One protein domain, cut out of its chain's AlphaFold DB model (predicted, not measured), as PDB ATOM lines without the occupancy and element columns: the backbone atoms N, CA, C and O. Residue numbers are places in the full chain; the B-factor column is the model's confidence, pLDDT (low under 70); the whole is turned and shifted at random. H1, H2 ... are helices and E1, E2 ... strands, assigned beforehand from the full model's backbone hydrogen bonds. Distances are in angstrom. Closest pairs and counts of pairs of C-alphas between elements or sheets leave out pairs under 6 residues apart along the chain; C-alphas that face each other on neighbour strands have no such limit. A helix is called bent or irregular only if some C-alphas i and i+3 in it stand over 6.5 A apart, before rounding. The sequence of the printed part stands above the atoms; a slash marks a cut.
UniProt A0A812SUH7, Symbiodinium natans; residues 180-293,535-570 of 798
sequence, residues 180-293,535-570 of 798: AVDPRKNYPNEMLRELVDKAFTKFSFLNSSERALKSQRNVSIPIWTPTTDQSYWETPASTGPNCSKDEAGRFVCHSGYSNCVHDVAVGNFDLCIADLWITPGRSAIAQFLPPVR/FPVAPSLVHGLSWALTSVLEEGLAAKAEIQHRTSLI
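Overview. This is residues 180 to 293 and 535 to 570 of the 798 residues of a protein of Symbiodinium natans (UniProt A0A812SUH7). Two small helical groups stand on either side of one short strand, E1: at one end H6 and H7 meet near their ends as an L with H1 packed on both, and at the other H4 has the short helices H3 and H5 near it. Two long loops reach far from the middle at opposite ends, residues 214 to 229 after H2 and residues 234 to 255 between H3 and H4. The printed part has 150 residues, with seven named helices and one named strand in the order H1, H2, H3, H4, E1, H5, H6, H7; named elements hold 71 residues, under half, and by these the class is mostly helix. The whole is compact, with a radius of gyration of the C-alphas of 16.9 A and spans of 54 by 42 by 29 A.

Arrangement. Start at residues 180 to 181, which pair in parallel with residues 272 to 273 of E1, residues 271 to 273; E1 pairs with no named strand. Next look at H1, residues 189 to 200, whose closest C-alpha to E1 is that of Arg 193, 6.6 A from Ile 273. H2, residues 204 to 213, is close to H1 but not clearly touching, with the C-alphas of Phe 200 and Leu 206 closest at 7.3 A. H3, residues 230 to 233, touches H4, residues 256 to 266, closest at the C-alphas of Trp 233 and Cys 260, 5.8 A. H5, residues 280 to 283, is close to H4 but not clearly touching, closest at the C-alphas of Val 261 and Arg 282, 6.5 A. Residues 287 to 288 pair antiparallel with residues 536 to 537. H6, residues 542 to 554, touches residues 195 to 200 of H1, closest at the C-alphas of Ala 199 and Ala 548, 4.9 A; at 72 degrees they are only just about perpendicular. H7, residues 557 to 570, touches residues 191 to 195 of H1 at a shallow tilt of 27 degrees, opposite ways, closest at the C-alphas of Met 191 and Ala 561, 5.9 A. Every O i to N i+4 pair is within hydrogen-bond range in H1, H6 and H7, against 5 of 6 in H2 and 5 of 7 in H4; H3 and H5 are too short for such a pair.

Along the chain. Find C-alpha 189 at (-12.010, -17.681, 8.744); from there H1 runs 16.5 A. H2 runs 14.6 A, H4 15.3 A and H6 17.8 A. H3 is irregular, but only just: C-alphas 230 and 233 are 6.8 A apart. H7 runs 19.0 A to C-alpha 570 at (-4.123, -31.561, 12.327).

Size, cuts and confidence. The C-alphas of Ser 215 and Ala 248 are the two farthest apart, 56.3 A. Residues 294 to 534 are not printed, and C-alphas 293 and 535 are 10.9 A apart across that cut. The links H2 to H3 and H3 to H4 are long. The mean pLDDT of the printed part is 75.3, and residues 205 to 257 and 569 to 570 are under 70 in this model.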
ATOM      1  N   ALA A 180     -16.642  -7.210   4.051       86.25
ATOM      2  CA  ALA A 180     -15.424  -7.275   4.856       86.25
ATOM      3  C   ALA A 180     -15.122  -8.741   5.223       86.25
ATOM      4  O   ALA A 180     -16.019  -9.464   5.655       86.25
ATOM      5  N   VAL A 181     -13.877  -9.207   5.050       85.31
ATOM      6  CA  VAL A 181     -13.500 -10.628   5.233       85.31
ATOM      7  C   VAL A 181     -12.182 -10.754   5.995       85.31
ATOM      8  O   VAL A 181     -11.177 -10.217   5.535       85.31
ATOM      9  N   ASP A 182     -12.166 -11.464   7.134       80.94
ATOM     10  CA  ASP A 182     -10.981 -11.563   8.008       80.94
ATOM     11  C   ASP A 182      -9.743 -12.046   7.219       80.94
ATOM     12  O   ASP A 182      -9.746 -13.172   6.706       80.94
ATOM     13  N   PRO A 183      -8.676 -11.225   7.093       76.06
ATOM     14  CA  PRO A 183      -7.524 -11.553   6.255       76.06
ATOM     15  C   PRO A 183      -6.689 -12.713   6.807       76.06
ATOM     16  O   PRO A 183      -5.850 -13.269   6.092       76.06
ATOM     17  N   ARG A 184      -6.892 -13.095   8.075       76.81
ATOM     18  CA  ARG A 184      -6.172 -14.193   8.722       76.81
ATOM     19  C   ARG A 184      -6.642 -15.524   8.133       76.81
ATOM     20  O   ARG A 184      -7.706 -16.015   8.506       76.81
ATOM     21  N   LYS A 185      -5.814 -16.134   7.271       74.62
ATOM     22  CA  LYS A 185      -5.987 -17.477   6.663       74.62
ATOM     23  C   LYS A 185      -5.844 -18.635   7.673       74.62
ATOM     24  O   LYS A 185      -5.117 -19.594   7.447       74.62
ATOM     25  N   ASN A 186      -6.496 -18.508   8.824       76.56
ATOM     26  CA  ASN A 186      -6.430 -19.446   9.937       76.56
ATOM     27  C   ASN A 186      -7.853 -19.906  10.280       76.56
ATOM     28  O   ASN A 186      -8.802 -19.125  10.172       76.56
ATOM     29  N   TYR A 187      -8.012 -21.141  10.764       77.62
ATOM     30  CA  TYR A 187      -9.318 -21.653  11.189       77.62
ATOM     31  C   TYR A 187      -9.936 -20.757  12.290       77.62
ATOM     32  O   TYR A 187      -9.328 -20.579  13.356       77.62
ATOM     33  N   PRO A 188     -11.127 -20.175  12.050       83.62
ATOM     34  CA  PRO A 188     -12.165 -20.672  11.148       83.62
ATOM     35  C   PRO A 188     -12.380 -19.818   9.896       83.62
ATOM     36  O   PRO A 188     -13.252 -20.144   9.108       83.62
ATOM     37  N   ASN A 189     -11.648 -18.724   9.707       85.31
ATOM     38  CA  ASN A 189     -12.010 -17.681   8.744       85.31
ATOM     39  C   ASN A 189     -12.034 -18.190   7.299       85.31
ATOM     40  O   ASN A 189     -12.889 -17.787   6.518       85.31
ATOM     41  N   GLU A 190     -11.142 -19.125   6.965       86.19
ATOM     42  CA  GLU A 190     -11.132 -19.795   5.665       86.19
ATOM     43  C   GLU A 190     -12.368 -20.690   5.470       86.19
ATOM     44  O   GLU A 190     -13.033 -20.583   4.445       86.19
ATOM     45  N   MET A 191     -12.765 -21.459   6.493       90.31
ATOM     46  CA  MET A 191     -14.021 -22.228   6.512       90.31
ATOM     47  C   MET A 191     -15.254 -21.313   6.418       90.31
ATOM     48  O   MET A 191     -16.171 -21.586   5.652       90.31
ATOM     49  N   LEU A 192     -15.288 -20.216   7.180       89.62
ATOM     50  CA  LEU A 192     -16.389 -19.249   7.169       89.62
ATOM     51  C   LEU A 192     -16.532 -18.594   5.788       89.62
ATOM     52  O   LEU A 192     -17.641 -18.487   5.269       89.62
ATOM     53  N   ARG A 193     -15.410 -18.225   5.160       89.00
ATOM     54  CA  ARG A 193     -15.363 -17.698   3.793       89.00
ATOM     55  C   ARG A 193     -15.817 -18.730   2.762       89.00
ATOM     56  O   ARG A 193     -16.607 -18.387   1.894       89.00
ATOM     57  N   GLU A 194     -15.366 -19.978   2.875       90.25
ATOM     58  CA  GLU A 194     -15.777 -21.092   2.009       90.25
ATOM     59  C   GLU A 194     -17.284 -21.386   2.121       90.25
ATOM     60  O   GLU A 194     -17.934 -21.679   1.120       90.25
ATOM     61  N   LEU A 195     -17.863 -21.281   3.321       90.81
ATOM     62  CA  LEU A 195     -19.298 -21.481   3.534       90.81
ATOM     63  C   LEU A 195     -20.143 -20.345   2.965       90.81
ATOM     64  O   LEU A 195     -21.197 -20.613   2.394       90.81
ATOM     65  N   VAL A 196     -19.678 -19.098   3.069       89.69
ATOM     66  CA  VAL A 196     -20.351 -17.970   2.413       89.69
ATOM     67  C   VAL A 196     -20.231 -18.079   0.893       89.69
ATOM     68  O   VAL A 196     -21.245 -17.981   0.215       89.69
ATOM     69  N   ASP A 197     -19.051 -18.372   0.347       89.06
ATOM     70  CA  ASP A 197     -18.849 -18.596  -1.095       89.06
ATOM     71  C   ASP A 197     -19.791 -19.693  -1.639       89.06
ATOM     72  O   ASP A 197     -20.525 -19.487  -2.610       89.06
ATOM     73  N   LYS A 198     -19.900 -20.820  -0.921       90.50
ATOM     74  CA  LYS A 198     -20.867 -21.890  -1.219       90.50
ATOM     75  C   LYS A 198     -22.331 -21.471  -1.062       90.50
ATOM     76  O   LYS A 198     -23.171 -21.991  -1.789       90.50
ATOM     77  N   ALA A 199     -22.655 -20.546  -0.158       89.00
ATOM     78  CA  ALA A 199     -24.007 -20.000  -0.045       89.00
ATOM     79  C   ALA A 199     -24.333 -19.119  -1.258       89.00
ATOM     80  O   ALA A 199     -25.398 -19.259  -1.849       89.00
ATOM     81  N   PHE A 200     -23.396 -18.289  -1.720       86.06
ATOM     82  CA  PHE A 200     -23.590 -17.529  -2.954       86.06
ATOM     83  C   PHE A 200     -23.738 -18.451  -4.181       86.06
ATOM     84  O   PHE A 200     -24.620 -18.211  -5.003       86.06
ATOM     85  N   THR A 201     -23.010 -19.571  -4.282       86.19
ATOM     86  CA  THR A 201     -23.229 -20.535  -5.387       86.19
ATOM     87  C   THR A 201     -24.549 -21.321  -5.316       86.19
ATOM     88  O   THR A 201     -24.852 -22.045  -6.267       86.19
ATOM     89  N   LYS A 202     -25.391 -21.158  -4.277       86.50
ATOM     90  CA  LYS A 202     -26.778 -21.673  -4.282       86.50
ATOM     91  C   LYS A 202     -27.704 -20.905  -5.212       86.50
ATOM     92  O   LYS A 202     -28.641 -21.498  -5.739       86.50
ATOM     93  N   PHE A 203     -27.447 -19.621  -5.456       80.75
ATOM     94  CA  PHE A 203     -28.246 -18.862  -6.410       80.75
ATOM     95  C   PHE A 203     -27.922 -19.330  -7.835       80.75
ATOM     96  O   PHE A 203     -26.775 -19.262  -8.292       80.75
ATOM     97  N   SER A 204     -28.930 -19.833  -8.549       72.88
ATOM     98  CA  SER A 204     -28.755 -20.479  -9.854       72.88
ATOM     99  C   SER A 204     -28.178 -19.506 -10.888       72.88
ATOM    100  O   SER A 204     -27.323 -19.887 -11.699       72.88
ATOM    101  N   PHE A 205     -28.551 -18.226 -10.784       68.38
ATOM    102  CA  PHE A 205     -28.035 -17.162 -11.637       68.38
ATOM    103  C   PHE A 205     -26.524 -16.927 -11.484       68.38
ATOM    104  O   PHE A 205     -25.896 -16.499 -12.448       68.38
ATOM    105  N   LEU A 206     -25.893 -17.221 -10.337       64.75
ATOM    106  CA  LEU A 206     -24.437 -17.058 -10.217       64.75
ATOM    107  C   LEU A 206     -23.701 -18.141 -11.012       64.75
ATOM    108  O   LEU A 206     -22.797 -17.819 -11.786       64.75
ATOM    109  N   ASN A 207     -24.177 -19.389 -10.959       61.06
ATOM    110  CA  ASN A 207     -23.676 -20.478 -11.806       61.06
ATOM    111  C   ASN A 207     -23.945 -20.256 -13.305       61.06
ATOM    112  O   ASN A 207     -23.195 -20.769 -14.143       61.06
ATOM    113  N   SER A 208     -25.008 -19.532 -13.674       54.69
ATOM    114  CA  SER A 208     -25.234 -19.125 -15.068       54.69
ATOM    115  C   SER A 208     -24.360 -17.925 -15.455       54.69
ATOM    116  O   SER A 208     -23.823 -17.910 -16.561       54.69
ATOM    117  N   SER A 209     -24.113 -16.987 -14.532       51.19
ATOM    118  CA  SER A 209     -23.226 -15.839 -14.738       51.19
ATOM    119  C   SER A 209     -21.775 -16.264 -14.953       51.19
ATOM    120  O   SER A 209     -21.140 -15.760 -15.868       51.19
ATOM    121  N   GLU A 210     -21.253 -17.261 -14.232       57.19
ATOM    122  CA  GLU A 210     -19.878 -17.736 -14.438       57.19
ATOM    123  C   GLU A 210     -19.698 -18.368 -15.835       57.19
ATOM    124  O   GLU A 210     -18.695 -18.143 -16.519       57.19
ATOM    125  N   ARG A 211     -20.719 -19.095 -16.318       53.69
ATOM    126  CA  ARG A 211     -20.781 -19.584 -17.708       53.69
ATOM    127  C   ARG A 211     -20.920 -18.430 -18.704       53.69
ATOM    128  O   ARG A 211     -20.322 -18.484 -19.776       53.69
ATOM    129  N   ALA A 212     -21.665 -17.383 -18.349       47.72
ATOM    130  CA  ALA A 212     -21.799 -16.180 -19.158       47.72
ATOM    131  C   ALA A 212     -20.485 -15.382 -19.228       47.72
ATOM    132  O   ALA A 212     -20.144 -14.945 -20.316       47.72
ATOM    133  N   LEU A 213     -19.686 -15.270 -18.159       45.22
ATOM    134  CA  LEU A 213     -18.359 -14.631 -18.195       45.22
ATOM    135  C   LEU A 213     -17.355 -15.426 -19.038       45.22
ATOM    136  O   LEU A 213     -16.537 -14.842 -19.749       45.22
ATOM    137  N   LYS A 214     -17.455 -16.760 -19.031       55.06
ATOM    138  CA  LYS A 214     -16.713 -17.634 -19.958       55.06
ATOM    139  C   LYS A 214     -17.154 -17.475 -21.429       55.06
ATOM    140  O   LYS A 214     -16.488 -18.011 -22.309       55.06
ATOM    141  N   SER A 215     -18.228 -16.724 -21.701       43.28
ATOM    142  CA  SER A 215     -18.826 -16.496 -23.029       43.28
ATOM    143  C   SER A 215     -18.825 -15.016 -23.476       43.28
ATOM    144  O   SER A 215     -18.728 -14.718 -24.665       43.28
ATOM    145  N   GLN A 216     -18.897 -14.061 -22.543       41.69
ATOM    146  CA  GLN A 216     -19.057 -12.622 -22.779       41.69
ATOM    147  C   GLN A 216     -18.272 -11.791 -21.751       41.69
ATOM    148  O   GLN A 216     -18.313 -12.043 -20.553       41.69
ATOM    149  N   ARG A 217     -17.589 -10.736 -22.218       42.59
ATOM    150  CA  ARG A 217     -16.629  -9.956 -21.408       42.59
ATOM    151  C   ARG A 217     -17.231  -8.972 -20.392       42.59
ATOM    152  O   ARG A 217     -16.476  -8.446 -19.581       42.59
ATOM    153  N   ASN A 218     -18.536  -8.694 -20.445       38.97
ATOM    154  CA  ASN A 218     -19.132  -7.504 -19.813       38.97
ATOM    155  C   ASN A 218     -20.252  -7.816 -18.794       38.97
ATOM    156  O   ASN A 218     -21.113  -6.972 -18.563       38.97
ATOM    157  N   VAL A 219     -20.271  -9.010 -18.193       37.53
ATOM    158  CA  VAL A 219     -21.205  -9.330 -17.098       37.53
ATOM    159  C   VAL A 219     -20.531  -9.027 -15.759       37.53
ATOM    160  O   VAL A 219     -19.523  -9.640 -15.411       37.53
ATOM    161  N   SER A 220     -21.082  -8.079 -15.003       38.91
ATOM    162  CA  SER A 220     -20.622  -7.739 -13.655       38.91
ATOM    163  C   SER A 220     -21.201  -8.709 -12.621       38.91
ATOM    164  O   SER A 220     -22.315  -8.513 -12.139       38.91
ATOM    165  N   ILE A 221     -20.434  -9.740 -12.255       40.47
ATOM    166  CA  ILE A 221     -20.627 -10.434 -10.968       40.47
ATOM    167  C   ILE A 221     -20.466  -9.386  -9.842       40.47
ATOM    168  O   ILE A 221     -19.633  -8.493 -10.015       40.47
ATOM    169  N   PRO A 222     -21.164  -9.477  -8.689       45.03
ATOM    170  CA  PRO A 222     -20.715  -8.814  -7.459       45.03
ATOM    171  C   PRO A 222     -19.217  -9.071  -7.229       45.03
ATOM    172  O   PRO A 222     -18.807 -10.196  -6.929       45.03
ATOM    173  N   ILE A 223     -18.388  -8.041  -7.418       42.38
ATOM    174  CA  ILE A 223     -16.936  -8.202  -7.367       42.38
ATOM    175  C   ILE A 223     -16.506  -8.245  -5.906       42.38
ATOM    176  O   ILE A 223     -16.285  -7.217  -5.266       42.38
ATOM    177  N   TRP A 224     -16.323  -9.465  -5.404       49.59
ATOM    178  CA  TRP A 224     -15.623  -9.717  -4.154       49.59
ATOM    179  C   TRP A 224     -14.234  -9.081  -4.212       49.59
ATOM    180  O   TRP A 224     -13.298  -9.625  -4.799       49.59
ATOM    181  N   THR A 225     -14.113  -7.923  -3.573       48.28
ATOM    182  CA  THR A 225     -12.876  -7.167  -3.374       48.28
ATOM    183  C   THR A 225     -12.448  -7.317  -1.910       48.28
ATOM    184  O   THR A 225     -12.572  -6.376  -1.133       48.28
ATOM    185  N   PRO A 226     -11.981  -8.512  -1.485       50.44
ATOM    186  CA  PRO A 226     -11.594  -8.746  -0.100       50.44
ATOM    187  C   PRO A 226     -10.422  -7.828   0.261       50.44
ATOM    188  O   PRO A 226      -9.296  -8.037  -0.191       50.44
ATOM    189  N   THR A 227     -10.682  -6.820   1.085       50.88
ATOM    190  CA  THR A 227      -9.674  -5.912   1.634       50.88
ATOM    191  C   THR A 227      -8.784  -6.680   2.610       50.88
ATOM    192  O   THR A 227      -9.091  -6.833   3.787       50.88
ATOM    193  N   THR A 228      -7.667  -7.212   2.109       49.59
ATOM    194  CA  THR A 228      -6.768  -8.088   2.882       49.59
ATOM    195  C   THR A 228      -5.881  -7.362   3.897       49.59
ATOM    196  O   THR A 228      -5.078  -8.009   4.567       49.59
ATOM    197  N   ASP A 229      -5.968  -6.037   3.989       52.62
ATOM    198  CA  ASP A 229      -5.176  -5.251   4.930       52.62
ATOM    199  C   ASP A 229      -5.883  -5.200   6.293       52.62
ATOM    200  O   ASP A 229      -7.031  -4.772   6.413       52.62
ATOM    201  N   GLN A 230      -5.196  -5.666   7.336       48.59
ATOM    202  CA  GLN A 230      -5.768  -5.826   8.673       48.59
ATOM    203  C   GLN A 230      -6.111  -4.484   9.350       48.59
ATOM    204  O   GLN A 230      -6.806  -4.481  10.361       48.59
ATOM    205  N   SER A 231      -5.687  -3.353   8.777       50.25
ATOM    206  CA  SER A 231      -6.092  -2.005   9.196       50.25
ATOM    207  C   SER A 231      -7.517  -1.595   8.768       50.25
ATOM    208  O   SER A 231      -8.018  -0.585   9.246       50.25
ATOM    209  N   TYR A 232      -8.206  -2.361   7.907       50.97
ATOM    210  CA  TYR A 232      -9.486  -1.946   7.296       50.97
ATOM    211  C   TYR A 232     -10.778  -2.405   8.008       50.97
ATOM    212  O   TYR A 232     -11.869  -2.096   7.535       50.97
ATOM    213  N   TRP A 233     -10.691  -3.043   9.183       57.44
ATOM    214  CA  TRP A 233     -11.829  -3.198  10.132       57.44
ATOM    215  C   TRP A 233     -12.186  -1.899  10.857       57.44
ATOM    216  O   TRP A 233     -13.028  -1.864  11.749       57.44
ATOM    217  N   GLU A 234     -11.438  -0.861  10.525       59.62
ATOM    218  CA  GLU A 234     -11.232   0.352  11.277       59.62
ATOM    219  C   GLU A 234     -11.290   1.501  10.265       59.62
ATOM    220  O   GLU A 234     -10.324   2.217  10.003       59.62
ATOM    221  N   THR A 235     -12.466   1.646   9.637       63.44
ATOM    222  CA  THR A 235     -12.757   2.786   8.763       63.44
ATOM    223  C   THR A 235     -12.506   4.089   9.537       63.44
ATOM    224  O   THR A 235     -12.625   4.107  10.765       63.44
ATOM    225  N   PRO A 236     -12.210   5.226   8.881       64.44
ATOM    226  CA  PRO A 236     -12.074   6.507   9.584       64.44
ATOM    227  C   PRO A 236     -13.314   6.908  10.409       64.44
ATOM    228  O   PRO A 236     -13.210   7.733  11.312       64.44
ATOM    229  N   ALA A 237     -14.479   6.308  10.122       60.59
ATOM    230  CA  ALA A 237     -15.695   6.450  10.916       60.59
ATOM    231  C   ALA A 237     -15.695   5.577  12.189       60.59
ATOM    232  O   ALA A 237     -16.180   6.039  13.219       60.59
ATOM    233  N   SER A 238     -15.134   4.358  12.153       61.72
ATOM    234  CA  SER A 238     -15.030   3.446  13.309       61.72
ATOM    235  C   SER A 238     -13.718   3.561  14.114       61.72
ATOM    236  O   SER A 238     -13.640   3.037  15.222       61.72
ATOM    237  N   THR A 239     -12.713   4.303  13.626       59.22
ATOM    238  CA  THR A 239     -11.501   4.700  14.393       59.22
ATOM    239  C   THR A 239     -11.550   6.105  14.982       59.22
ATOM    240  O   THR A 239     -10.681   6.471  15.777       59.22
ATOM    241  N   GLY A 240     -12.539   6.918  14.606       61.06
ATOM    242  CA  GLY A 240     -12.666   8.270  15.134       61.06
ATOM    243  C   GLY A 240     -12.838   8.274  16.663       61.06
ATOM    244  O   GLY A 240     -13.508   7.394  17.210       61.06
ATOM    245  N   PRO A 241     -12.336   9.298  17.384       57.19
ATOM    246  CA  PRO A 241     -12.605   9.450  18.820       57.19
ATOM    247  C   PRO A 241     -14.110   9.567  19.127       57.19
ATOM    248  O   PRO A 241     -14.523   9.359  20.266       57.19
ATOM    249  N   ASN A 242     -14.934   9.823  18.106       49.75
ATOM    250  CA  ASN A 242     -16.392   9.836  18.154       49.75
ATOM    251  C   ASN A 242     -17.031   8.433  18.251       49.75
ATOM    252  O   ASN A 242     -18.249   8.345  18.366       49.75
ATOM    253  N   CYS A 243     -16.259   7.344  18.368       55.69
ATOM    254  CA  CYS A 243     -16.726   6.111  19.026       55.69
ATOM    255  C   CYS A 243     -16.901   6.292  20.556       55.69
ATOM    256  O   CYS A 243     -16.607   5.395  21.351       55.69
ATOM    257  N   SER A 244     -17.384   7.468  20.971       43.47
ATOM    258  CA  SER A 244     -17.672   7.851  22.343       43.47
ATOM    259  C   SER A 244     -19.052   8.513  22.446       43.47
ATOM    260  O   SER A 244     -19.223   9.674  22.102       43.47
ATOM    261  N   LYS A 245     -20.005   7.758  23.002       44.88
ATOM    262  CA  LYS A 245     -21.242   8.231  23.650       44.88
ATOM    263  C   LYS A 245     -22.170   9.150  22.835       44.88
ATOM    264  O   LYS A 245     -22.015  10.364  22.772       44.88
ATOM    265  N   ASP A 246     -23.257   8.534  22.396       44.22
ATOM    266  CA  ASP A 246     -24.608   9.096  22.417       44.22
ATOM    267  C   ASP A 246     -24.956   9.904  23.689       44.22
ATOM    268  O   ASP A 246     -24.433   9.680  24.784       44.22
ATOM    269  N   GLU A 247     -25.968  10.763  23.566       34.59
ATOM    270  CA  GLU A 247     -26.478  11.609  24.654       34.59
ATOM    271  C   GLU A 247     -27.282  10.834  25.727       34.59
ATOM    272  O   GLU A 247     -27.620  11.396  26.767       34.59
ATOM    273  N   ALA A 248     -27.517   9.525  25.540       47.78
ATOM    274  CA  ALA A 248     -28.021   8.603  26.569       47.78
ATOM    275  C   ALA A 248     -26.913   7.733  27.224       47.78
ATOM    276  O   ALA A 248     -27.188   6.934  28.128       47.78
ATOM    277  N   GLY A 249     -25.647   7.921  26.832       43.94
ATOM    278  CA  GLY A 249     -24.452   7.410  27.501       43.94
ATOM    279  C   GLY A 249     -24.009   5.971  27.197       43.94
ATOM    280  O   GLY A 249     -23.081   5.508  27.870       43.94
ATOM    281  N   ARG A 250     -24.609   5.257  26.230       49.59
ATOM    282  CA  ARG A 250     -24.133   3.942  25.740       49.59
ATOM    283  C   ARG A 250     -24.213   3.745  24.212       49.59
ATOM    284  O   ARG A 250     -25.090   3.039  23.728       49.59
ATOM    285  N   PHE A 251     -23.137   4.115  23.522       50.72
ATOM    286  CA  PHE A 251     -22.415   3.238  22.597       50.72
ATOM    287  C   PHE A 251     -20.908   3.510  22.701       50.72
ATOM    288  O   PHE A 251     -20.463   4.660  22.707       50.72
ATOM    289  N   VAL A 252     -20.122   2.437  22.842       53.69
ATOM    290  CA  VAL A 252     -18.654   2.485  22.923       53.69
ATOM    291  C   VAL A 252     -18.080   1.245  22.242       53.69
ATOM    292  O   VAL A 252     -18.329   0.118  22.675       53.69
ATOM    293  N   CYS A 253     -17.293   1.446  21.187       59.56
ATOM    294  CA  CYS A 253     -16.669   0.360  20.433       59.56
ATOM    295  C   CYS A 253     -15.419  -0.147  21.171       59.56
ATOM    296  O   CYS A 253     -14.295   0.265  20.905       59.56
ATOM    297  N   HIS A 254     -15.622  -1.018  22.163       62.75
ATOM    298  CA  HIS A 254     -14.539  -1.543  23.004       62.75
ATOM    299  C   HIS A 254     -13.673  -2.632  22.339       62.75
ATOM    300  O   HIS A 254     -12.649  -3.011  22.911       62.75
ATOM    301  N   SER A 255     -14.058  -3.133  21.162       67.06
ATOM    302  CA  SER A 255     -13.363  -4.201  20.435       67.06
ATOM    303  C   SER A 255     -13.448  -3.989  18.919       67.06
ATOM    304  O   SER A 255     -14.511  -3.645  18.404       67.06
ATOM    305  N   GLY A 256     -12.369  -4.280  18.179       64.56
ATOM    306  CA  GLY A 256     -12.364  -4.201  16.706       64.56
ATOM    307  C   GLY A 256     -13.374  -5.145  16.033       64.56
ATOM    308  O   GLY A 256     -13.857  -4.886  14.937       64.56
ATOM    309  N   TYR A 257     -13.788  -6.208  16.731       67.19
ATOM    310  CA  TYR A 257     -14.907  -7.055  16.314       67.19
ATOM    311  C   TYR A 257     -16.245  -6.307  16.298       67.19
ATOM    312  O   TYR A 257     -17.070  -6.570  15.428       67.19
ATOM    313  N   SER A 258     -16.457  -5.358  17.216       82.00
ATOM    314  CA  SER A 258     -17.648  -4.501  17.223       82.00
ATOM    315  C   SER A 258     -17.622  -3.472  16.090       82.00
ATOM    316  O   SER A 258     -18.682  -3.160  15.551       82.00
ATOM    317  N   ASN A 259     -16.436  -3.018  15.664       84.19
ATOM    318  CA  ASN A 259     -16.288  -2.083  14.544       84.19
ATOM    319  C   ASN A 259     -16.877  -2.659  13.251       84.19
ATOM    320  O   ASN A 259     -17.622  -1.964  12.575       84.19
ATOM    321  N   CYS A 260     -16.666  -3.948  12.951       87.25
ATOM    322  CA  CYS A 260     -17.273  -4.545  11.756       87.25
ATOM    323  C   CYS A 260     -18.805  -4.620  11.820       87.25
ATOM    324  O   CYS A 260     -19.492  -4.362  10.833       87.25
ATOM    325  N   VAL A 261     -19.354  -4.969  12.990       91.06
ATOM    326  CA  VAL A 261     -20.810  -4.991  13.212       91.06
ATOM    327  C   VAL A 261     -21.385  -3.583  13.006       91.06
ATOM    328  O   VAL A 261     -22.425  -3.425  12.373       91.06
ATOM    329  N   HIS A 262     -20.674  -2.562  13.490       87.38
ATOM    330  CA  HIS A 262     -21.006  -1.151  13.314       87.38
ATOM    331  C   HIS A 262     -20.883  -0.683  11.853       87.38
ATOM    332  O   HIS A 262     -21.794  -0.036  11.347       87.38
ATOM    333  N   ASP A 263     -19.815  -1.042  11.137       85.56
ATOM    334  CA  ASP A 263     -19.636  -0.687   9.726       85.56
ATOM    335  C   ASP A 263     -20.708  -1.351   8.826       85.56
ATOM    336  O   ASP A 263     -21.157  -0.735   7.859       85.56
ATOM    337  N   VAL A 264     -21.225  -2.536   9.184       89.88
ATOM    338  CA  VAL A 264     -22.431  -3.109   8.547       89.88
ATOM    339  C   VAL A 264     -23.714  -2.366   8.948       89.88
ATOM    340  O   VAL A 264     -24.569  -2.117   8.098       89.88
ATOM    341  N   ALA A 265     -23.860  -1.960  10.215       86.62
ATOM    342  CA  ALA A 265     -25.019  -1.196  10.693       86.62
ATOM    343  C   ALA A 265     -25.153   0.184  10.013       86.62
ATOM    344  O   ALA A 265     -26.255   0.597   9.651       86.62
ATOM    345  N   VAL A 266     -24.029   0.876   9.801       81.38
ATOM    346  CA  VAL A 266     -23.943   2.168   9.093       81.38
ATOM    347  C   VAL A 266     -24.093   2.000   7.571       81.38
ATOM    348  O   VAL A 266     -24.487   2.939   6.875       81.38
ATOM    349  N   GLY A 267     -23.841   0.799   7.039       83.06
ATOM    350  CA  GLY A 267     -23.872   0.517   5.603       83.06
ATOM    351  C   GLY A 267     -22.590   0.922   4.869       83.06
ATOM    352  O   GLY A 267     -22.654   1.269   3.691       83.06
ATOM    353  N   ASN A 268     -21.446   0.878   5.561       82.56
ATOM    354  CA  ASN A 268     -20.110   0.899   4.955       82.56
ATOM    355  C   ASN A 268     -19.766  -0.464   4.321       82.56
ATOM    356  O   ASN A 268     -19.016  -0.514   3.353       82.56
ATOM    357  N   PHE A 269     -20.350  -1.553   4.838       88.06
ATOM    358  CA  PHE A 269     -20.342  -2.887   4.230       88.06
ATOM    359  C   PHE A 269     -21.758  -3.484   4.231       88.06
ATOM    360  O   PHE A 269     -22.565  -3.198   5.113       88.06
ATOM    361  N   ASP A 270     -22.057  -4.357   3.272       90.88
ATOM    362  CA  ASP A 270     -23.300  -5.129   3.216       90.88
ATOM    363  C   ASP A 270     -23.213  -6.462   3.984       90.88
ATOM    364  O   ASP A 270     -24.241  -7.041   4.345       90.88
ATOM    365  N   LEU A 271     -22.000  -6.971   4.225       93.19
ATOM    366  CA  LEU A 271     -21.741  -8.248   4.900       93.19
ATOM    367  C   LEU A 271     -20.386  -8.231   5.628       93.19
ATOM    368  O   LEU A 271     -19.416  -7.654   5.137       93.19
ATOM    369  N   CYS A 272     -20.294  -8.919   6.767       93.19
ATOM    370  CA  CYS A 272     -19.049  -9.097   7.513       93.19
ATOM    371  C   CYS A 272     -18.753 -10.582   7.790       93.19
ATOM    372  O   CYS A 272     -19.471 -11.247   8.539       93.19
ATOM    373  N   ILE A 273     -17.675 -11.108   7.203       92.31
ATOM    374  CA  ILE A 273     -17.233 -12.503   7.332       92.31
ATOM    375  C   ILE A 273     -16.056 -12.575   8.311       92.31
ATOM    376  O   ILE A 273     -14.886 -12.492   7.930       92.31
ATOM    377  N   ALA A 274     -16.386 -12.739   9.590       90.06
ATOM    378  CA  ALA A 274     -15.441 -12.925  10.686       90.06
ATOM    379  C   ALA A 274     -16.042 -13.846  11.766       90.06
ATOM    380  O   ALA A 274     -17.246 -14.102  11.782       90.06
ATOM    381  N   ASP A 275     -15.204 -14.349  12.675       90.69
ATOM    382  CA  ASP A 275     -15.586 -15.259  13.766       90.69
ATOM    383  C   ASP A 275     -16.295 -14.510  14.917       90.69
ATOM    384  O   ASP A 275     -15.753 -14.331  16.007       90.69
ATOM    385  N   LEU A 276     -17.494 -13.989  14.640       92.94
ATOM    386  CA  LEU A 276     -18.218 -13.051  15.500       92.94
ATOM    387  C   LEU A 276     -19.298 -13.732  16.349       92.94
ATOM    388  O   LEU A 276     -20.279 -14.259  15.824       92.94
ATOM    389  N   TRP A 277     -19.170 -13.632  17.678       94.81
ATOM    390  CA  TRP A 277     -20.262 -13.952  18.603       94.81
ATOM    391  C   TRP A 277     -21.450 -13.005  18.416       94.81
ATOM    392  O   TRP A 277     -21.292 -11.777  18.428       94.81
ATOM    393  N   ILE A 278     -22.639 -13.592  18.307       95.00
ATOM    394  CA  ILE A 278     -23.929 -12.908  18.302       95.00
ATOM    395  C   ILE A 278     -24.279 -12.577  19.759       95.00
ATOM    396  O   ILE A 278     -24.695 -13.448  20.523       95.00
ATOM    397  N   THR A 279     -24.081 -11.319  20.159       92.81
ATOM    398  CA  THR A 279     -24.435 -10.806  21.495       92.81
ATOM    399  C   THR A 279     -25.580  -9.792  21.387       92.81
ATOM    400  O   THR A 279     -25.693  -9.129  20.353       92.81
ATOM    401  N   PRO A 280     -26.414  -9.593  22.429       89.62
ATOM    402  CA  PRO A 280     -27.564  -8.685  22.356       89.62
ATOM    403  C   PRO A 280     -27.201  -7.253  21.940       89.62
ATOM    404  O   PRO A 280     -27.927  -6.642  21.163       89.62
ATOM    405  N   GLY A 281     -26.051  -6.734  22.392       85.81
ATOM    406  CA  GLY A 281     -25.563  -5.407  21.997       85.81
ATOM    407  C   GLY A 281     -25.173  -5.306  20.517       85.81
ATOM    408  O   GLY A 281     -25.358  -4.256  19.912       85.81
ATOM    409  N   ARG A 282     -24.692  -6.401  19.912       90.06
ATOM    410  CA  ARG A 282     -24.373  -6.478  18.478       90.06
ATOM    411  C   ARG A 282     -25.636  -6.676  17.634       90.06
ATOM    412  O   ARG A 282     -25.810  -5.996  16.629       90.06
ATOM    413  N   SER A 283     -26.552  -7.540  18.075       92.00
ATOM    414  CA  SER A 283     -27.854  -7.763  17.423       92.00
ATOM    415  C   SER A 283     -28.800  -6.557  17.492       92.00
ATOM    416  O   SER A 283     -29.746  -6.484  16.715       92.00
ATOM    417  N   ALA A 284     -28.557  -5.612  18.407       87.56
ATOM    418  CA  ALA A 284     -29.292  -4.351  18.485       87.56
ATOM    419  C   ALA A 284     -28.887  -3.332  17.402       87.56
ATOM    420  O   ALA A 284     -29.674  -2.435  17.111       87.56
ATOM    421  N   ILE A 285     -27.687  -3.457  16.814       85.56
ATOM    422  CA  ILE A 285     -27.179  -2.532  15.782       85.56
ATOM    423  C   ILE A 285     -27.168  -3.144  14.375       85.56
ATOM    424  O   ILE A 285     -27.463  -2.439  13.413       85.56
ATOM    425  N   ALA A 286     -26.894  -4.445  14.233       92.81
ATOM    426  CA  ALA A 286     -26.906  -5.139  12.946       92.81
ATOM    427  C   ALA A 286     -27.700  -6.448  13.013       92.81
ATOM    428  O   ALA A 286     -27.722  -7.138  14.033       92.81
ATOM    429  N   GLN A 287     -28.317  -6.816  11.891       94.69
ATOM    430  CA  GLN A 287     -28.927  -8.134  11.727       94.69
ATOM    431  C   GLN A 287     -27.838  -9.175  11.451       94.69
ATOM    432  O   GLN A 287     -26.789  -8.847  10.904       94.69
ATOM    433  N   PHE A 288     -28.084 -10.429  11.831       97.06
ATOM    434  CA  PHE A 288     -27.141 -11.534  11.665       97.06
ATOM    435  C   PHE A 288     -27.746 -12.644  10.807       97.06
ATOM    436  O   PHE A 288     -28.945 -12.917  10.890       97.06
ATOM    437  N   LEU A 289     -26.901 -13.304  10.015       96.44
ATOM    438  CA  LEU A 289     -27.234 -14.563   9.350       96.44
ATOM    439  C   LEU A 289     -27.356 -15.722  10.365       96.44
ATOM    440  O   LEU A 289     -26.829 -15.610  11.479       96.44
ATOM    441  N   PRO A 290     -28.028 -16.834   9.999       96.81
ATOM    442  CA  PRO A 290     -28.188 -18.008  10.848       96.81
ATOM    443  C   PRO A 290     -26.849 -18.507  11.402       96.81
ATOM    444  O   PRO A 290     -25.824 -18.418  10.718       96.81
ATOM    445  N   PRO A 291     -26.831 -19.026  12.641       96.81
ATOM    446  CA  PRO A 291     -25.588 -19.357  13.311       96.81
ATOM    447  C   PRO A 291     -24.889 -20.535  12.631       96.81
ATOM    448  O   PRO A 291     -25.435 -21.630  12.531       96.81
ATOM    449  N   VAL A 292     -23.652 -20.304  12.191       95.44
ATOM    450  CA  VAL A 292     -22.822 -21.303  11.496       95.44
ATOM    451  C   VAL A 292     -22.258 -22.329  12.478       95.44
ATOM    452  O   VAL A 292     -22.041 -23.485  12.124       95.44
ATOM    453  N   ARG A 293     -21.993 -21.897  13.714       94.50
ATOM    454  CA  ARG A 293     -21.453 -22.713  14.808       94.50
ATOM    455  C   ARG A 293     -21.823 -22.100  16.162       94.50
ATOM    456  O   ARG A 293     -22.244 -20.945  16.233       94.50
ATOM    457  N   PHE A 535     -22.681 -14.108  10.851       95.88
ATOM    458  CA  PHE A 535     -22.219 -12.960  10.073       95.88
ATOM    459  C   PHE A 535     -23.195 -11.783  10.198       95.88
ATOM    460  O   PHE A 535     -24.369 -11.968   9.863       95.88
ATOM    461  N   PRO A 536     -22.761 -10.585  10.632       95.88
ATOM    462  CA  PRO A 536     -23.571  -9.382  10.509       95.88
ATOM    463  C   PRO A 536     -23.786  -9.046   9.031       95.88
ATOM    464  O   PRO A 536     -22.856  -9.125   8.225       95.88
ATOM    465  N   VAL A 537     -25.012  -8.671   8.683       95.56
ATOM    466  CA  VAL A 537     -25.482  -8.494   7.305       95.56
ATOM    467  C   VAL A 537     -26.460  -7.320   7.200       95.56
ATOM    468  O   VAL A 537     -27.253  -7.064   8.110       95.56
ATOM    469  N   ALA A 538     -26.426  -6.605   6.077       91.12
ATOM    470  CA  ALA A 538     -27.352  -5.514   5.802       91.12
ATOM    471  C   ALA A 538     -28.803  -6.031   5.639       91.12
ATOM    472  O   ALA A 538     -29.017  -7.057   4.982       91.12
ATOM    473  N   PRO A 539     -29.831  -5.315   6.146       85.81
ATOM    474  CA  PRO A 539     -31.201  -5.837   6.223       85.81
ATOM    475  C   PRO A 539     -31.876  -6.279   4.915       85.81
ATOM    476  O   PRO A 539     -32.819  -7.062   4.966       85.81
ATOM    477  N   SER A 540     -31.427  -5.833   3.735       81.31
ATOM    478  CA  SER A 540     -31.962  -6.356   2.462       81.31
ATOM    479  C   SER A 540     -31.406  -7.724   2.080       81.31
ATOM    480  O   SER A 540     -32.069  -8.475   1.374       81.31
ATOM    481  N   LEU A 541     -30.177  -8.034   2.499       87.81
ATOM    482  CA  LEU A 541     -29.511  -9.296   2.186       87.81
ATOM    483  C   LEU A 541     -29.881 -10.409   3.163       87.81
ATOM    484  O   LEU A 541     -29.796 -11.579   2.789       87.81
ATOM    485  N   VAL A 542     -30.307 -10.053   4.384       90.31
ATOM    486  CA  VAL A 542     -30.534 -11.009   5.478       90.31
ATOM    487  C   VAL A 542     -31.353 -12.217   5.029       90.31
ATOM    488  O   VAL A 542     -30.947 -13.337   5.297       90.31
ATOM    489  N   HIS A 543     -32.463 -12.032   4.309       84.81
ATOM    490  CA  HIS A 543     -33.421 -13.111   4.064       84.81
ATOM    491  C   HIS A 543     -32.888 -14.168   3.087       84.81
ATOM    492  O   HIS A 543     -32.798 -15.341   3.448       84.81
ATOM    493  N   GLY A 544     -32.473 -13.760   1.884       85.12
ATOM    494  CA  GLY A 544     -31.955 -14.699   0.887       85.12
ATOM    495  C   GLY A 544     -30.596 -15.284   1.265       85.12
ATOM    496  O   GLY A 544     -30.373 -16.472   1.044       85.12
ATOM    497  N   LEU A 545     -29.710 -14.509   1.909       90.19
ATOM    498  CA  LEU A 545     -28.461 -15.070   2.437       90.19
ATOM    499  C   LEU A 545     -28.703 -15.997   3.639       90.19
ATOM    500  O   LEU A 545     -27.946 -16.946   3.806       90.19
ATOM    501  N   SER A 546     -29.764 -15.790   4.433       92.25
ATOM    502  CA  SER A 546     -30.166 -16.752   5.472       92.25
ATOM    503  C   SER A 546     -30.606 -18.067   4.847       92.25
ATOM    504  O   SER A 546     -30.102 -19.109   5.238       92.25
ATOM    505  N   TRP A 547     -31.494 -18.022   3.849       90.56
ATOM    506  CA  TRP A 547     -31.955 -19.209   3.123       90.56
ATOM    507  C   TRP A 547     -30.790 -19.971   2.472       90.56
ATOM    508  O   TRP A 547     -30.628 -21.171   2.695       90.56
ATOM    509  N   ALA A 548     -29.925 -19.266   1.738       90.62
ATOM    510  CA  ALA A 548     -28.794 -19.870   1.041       90.62
ATOM    511  C   ALA A 548     -27.746 -20.452   2.004       90.62
ATOM    512  O   ALA A 548     -27.225 -21.543   1.765       90.62
ATOM    513  N   LEU A 549     -27.461 -19.764   3.118       94.25
ATOM    514  CA  LEU A 549     -26.581 -20.290   4.160       94.25
ATOM    515  C   LEU A 549     -27.210 -21.508   4.846       94.25
ATOM    516  O   LEU A 549     -26.528 -22.515   4.997       94.25
ATOM    517  N   THR A 550     -28.498 -21.469   5.201       94.19
ATOM    518  CA  THR A 550     -29.200 -22.614   5.800       94.19
ATOM    519  C   THR A 550     -29.163 -23.838   4.882       94.19
ATOM    520  O   THR A 550     -28.797 -24.908   5.355       94.19
ATOM    521  N   SER A 551     -29.393 -23.685   3.574       92.38
ATOM    522  CA  SER A 551     -29.236 -24.776   2.594       92.38
ATOM    523  C   SER A 551     -27.820 -25.386   2.604       92.38
ATOM    524  O   SER A 551     -27.656 -26.607   2.568       92.38
ATOM    525  N   VAL A 552     -26.774 -24.559   2.720       93.69
ATOM    526  CA  VAL A 552     -25.378 -25.022   2.852       93.69
ATOM    527  C   VAL A 552     -25.119 -25.730   4.191       93.69
ATOM    528  O   VAL A 552     -24.354 -26.701   4.236       93.69
ATOM    529  N   LEU A 553     -25.755 -25.291   5.281       94.62
ATOM    530  CA  LEU A 553     -25.681 -25.962   6.583       94.62
ATOM    531  C   LEU A 553     -26.389 -27.329   6.553       94.62
ATOM    532  O   LEU A 553     -25.816 -28.309   7.029       94.62
ATOM    533  N   GLU A 554     -27.575 -27.419   5.944       95.44
ATOM    534  CA  GLU A 554     -28.381 -28.646   5.811       95.44
ATOM    535  C   GLU A 554     -27.686 -29.733   4.976       95.44
ATOM    536  O   GLU A 554     -27.728 -30.911   5.330       95.44
ATOM    537  N   GLU A 555     -26.938 -29.361   3.934       96.12
ATOM    538  CA  GLU A 555     -26.080 -30.291   3.176       96.12
ATOM    539  C   GLU A 555     -24.857 -30.800   3.972       96.12
ATOM    540  O   GLU A 555     -24.017 -31.554   3.453       96.12
ATOM    541  N   GLY A 556     -24.707 -30.377   5.230       94.62
ATOM    542  CA  GLY A 556     -23.586 -30.715   6.099       94.62
ATOM    543  C   GLY A 556     -22.257 -30.133   5.619       94.62
ATOM    544  O   GLY A 556     -21.201 -30.631   6.014       94.62
ATOM    545  N   LEU A 557     -22.268 -29.115   4.748       92.44
ATOM    546  CA  LEU A 557     -21.039 -28.528   4.206       92.44
ATOM    547  C   LEU A 557     -20.227 -27.818   5.292       92.44
ATOM    548  O   LEU A 557     -19.004 -27.872   5.228       92.44
ATOM    549  N   ALA A 558     -20.872 -27.252   6.319       89.19
ATOM    550  CA  ALA A 558     -20.173 -26.716   7.491       89.19
ATOM    551  C   ALA A 558     -19.440 -27.803   8.281       89.19
ATOM    552  O   ALA A 558     -18.255 -27.645   8.547       89.19
ATOM    553  N   ALA A 559     -20.083 -28.938   8.570       90.06
ATOM    554  CA  ALA A 559     -19.423 -30.053   9.250       90.06
ATOM    555  C   ALA A 559     -18.273 -30.642   8.410       90.06
ATOM    556  O   ALA A 559     -17.198 -30.921   8.934       90.06
ATOM    557  N   LYS A 560     -18.464 -30.779   7.090       92.81
ATOM    558  CA  LYS A 560     -17.415 -31.228   6.155       92.81
ATOM    559  C   LYS A 560     -16.238 -30.250   6.115       92.81
ATOM    560  O   LYS A 560     -15.097 -30.692   6.198       92.81
ATOM    561  N   ALA A 561     -16.502 -28.945   6.032       88.44
ATOM    562  CA  ALA A 561     -15.472 -27.914   6.002       88.44
ATOM    563  C   ALA A 561     -14.769 -27.765   7.364       88.44
ATOM    564  O   ALA A 561     -13.549 -27.648   7.394       88.44
ATOM    565  N   GLU A 562     -15.477 -27.860   8.495       88.38
ATOM    566  CA  GLU A 562     -14.851 -27.926   9.823       88.38
ATOM    567  C   GLU A 562     -13.923 -29.137   9.924       88.38
ATOM    568  O   GLU A 562     -12.763 -28.980  10.297       88.38
ATOM    569  N   ILE A 563     -14.379 -30.333   9.535       87.44
ATOM    570  CA  ILE A 563     -13.531 -31.531   9.529       87.44
ATOM    571  C   ILE A 563     -12.341 -31.340   8.580       87.44
ATOM    572  O   ILE A 563     -11.221 -31.674   8.957       87.44
ATOM    573  N   GLN A 564     -12.526 -30.767   7.389       88.44
ATOM    574  CA  GLN A 564     -11.454 -30.543   6.414       88.44
ATOM    575  C   GLN A 564     -10.408 -29.531   6.907       88.44
ATOM    576  O   GLN A 564      -9.214 -29.810   6.848       88.44
ATOM    577  N   HIS A 565     -10.829 -28.384   7.448       83.12
ATOM    578  CA  HIS A 565      -9.919 -27.363   7.982       83.12
ATOM    579  C   HIS A 565      -9.284 -27.788   9.308       83.12
ATOM    580  O   HIS A 565      -8.117 -27.492   9.553       83.12
ATOM    581  N   ARG A 566      -9.990 -28.559  10.144       79.75
ATOM    582  CA  ARG A 566      -9.407 -29.197  11.333       79.75
ATOM    583  C   ARG A 566      -8.409 -30.290  10.942       79.75
ATOM    584  O   ARG A 566      -7.386 -30.404  11.606       79.75
ATOM    585  N   THR A 567      -8.652 -31.060   9.873       81.19
ATOM    586  CA  THR A 567      -7.748 -32.137   9.408       81.19
ATOM    587  C   THR A 567      -6.523 -31.629   8.646       81.19
ATOM    588  O   THR A 567      -5.434 -32.151   8.878       81.19
ATOM    589  N   SER A 568      -6.641 -30.580   7.825       79.31
ATOM    590  CA  SER A 568      -5.483 -29.920   7.195       79.31
ATOM    591  C   SER A 568      -4.558 -29.287   8.241       79.31
ATOM    592  O   SER A 568      -3.337 -29.427   8.169       79.31
ATOM    593  N   LEU A 569      -5.141 -28.677   9.278       65.81
ATOM    594  CA  LEU A 569      -4.416 -28.168  10.437       65.81
ATOM    595  C   LEU A 569      -3.905 -29.268  11.381       65.81
ATOM    596  O   LEU A 569      -2.951 -29.033  12.113       65.81
ATOM    597  N   ILE A 570      -4.471 -30.479  11.379       52.84
ATOM    598  CA  ILE A 570      -4.123 -31.561  12.327       52.84
ATOM    599  C   ILE A 570      -2.679 -32.062  12.200       52.84
ATOM    600  O   ILE A 570      -2.164 -32.643  13.152       52.84
TER     601      ILE A 570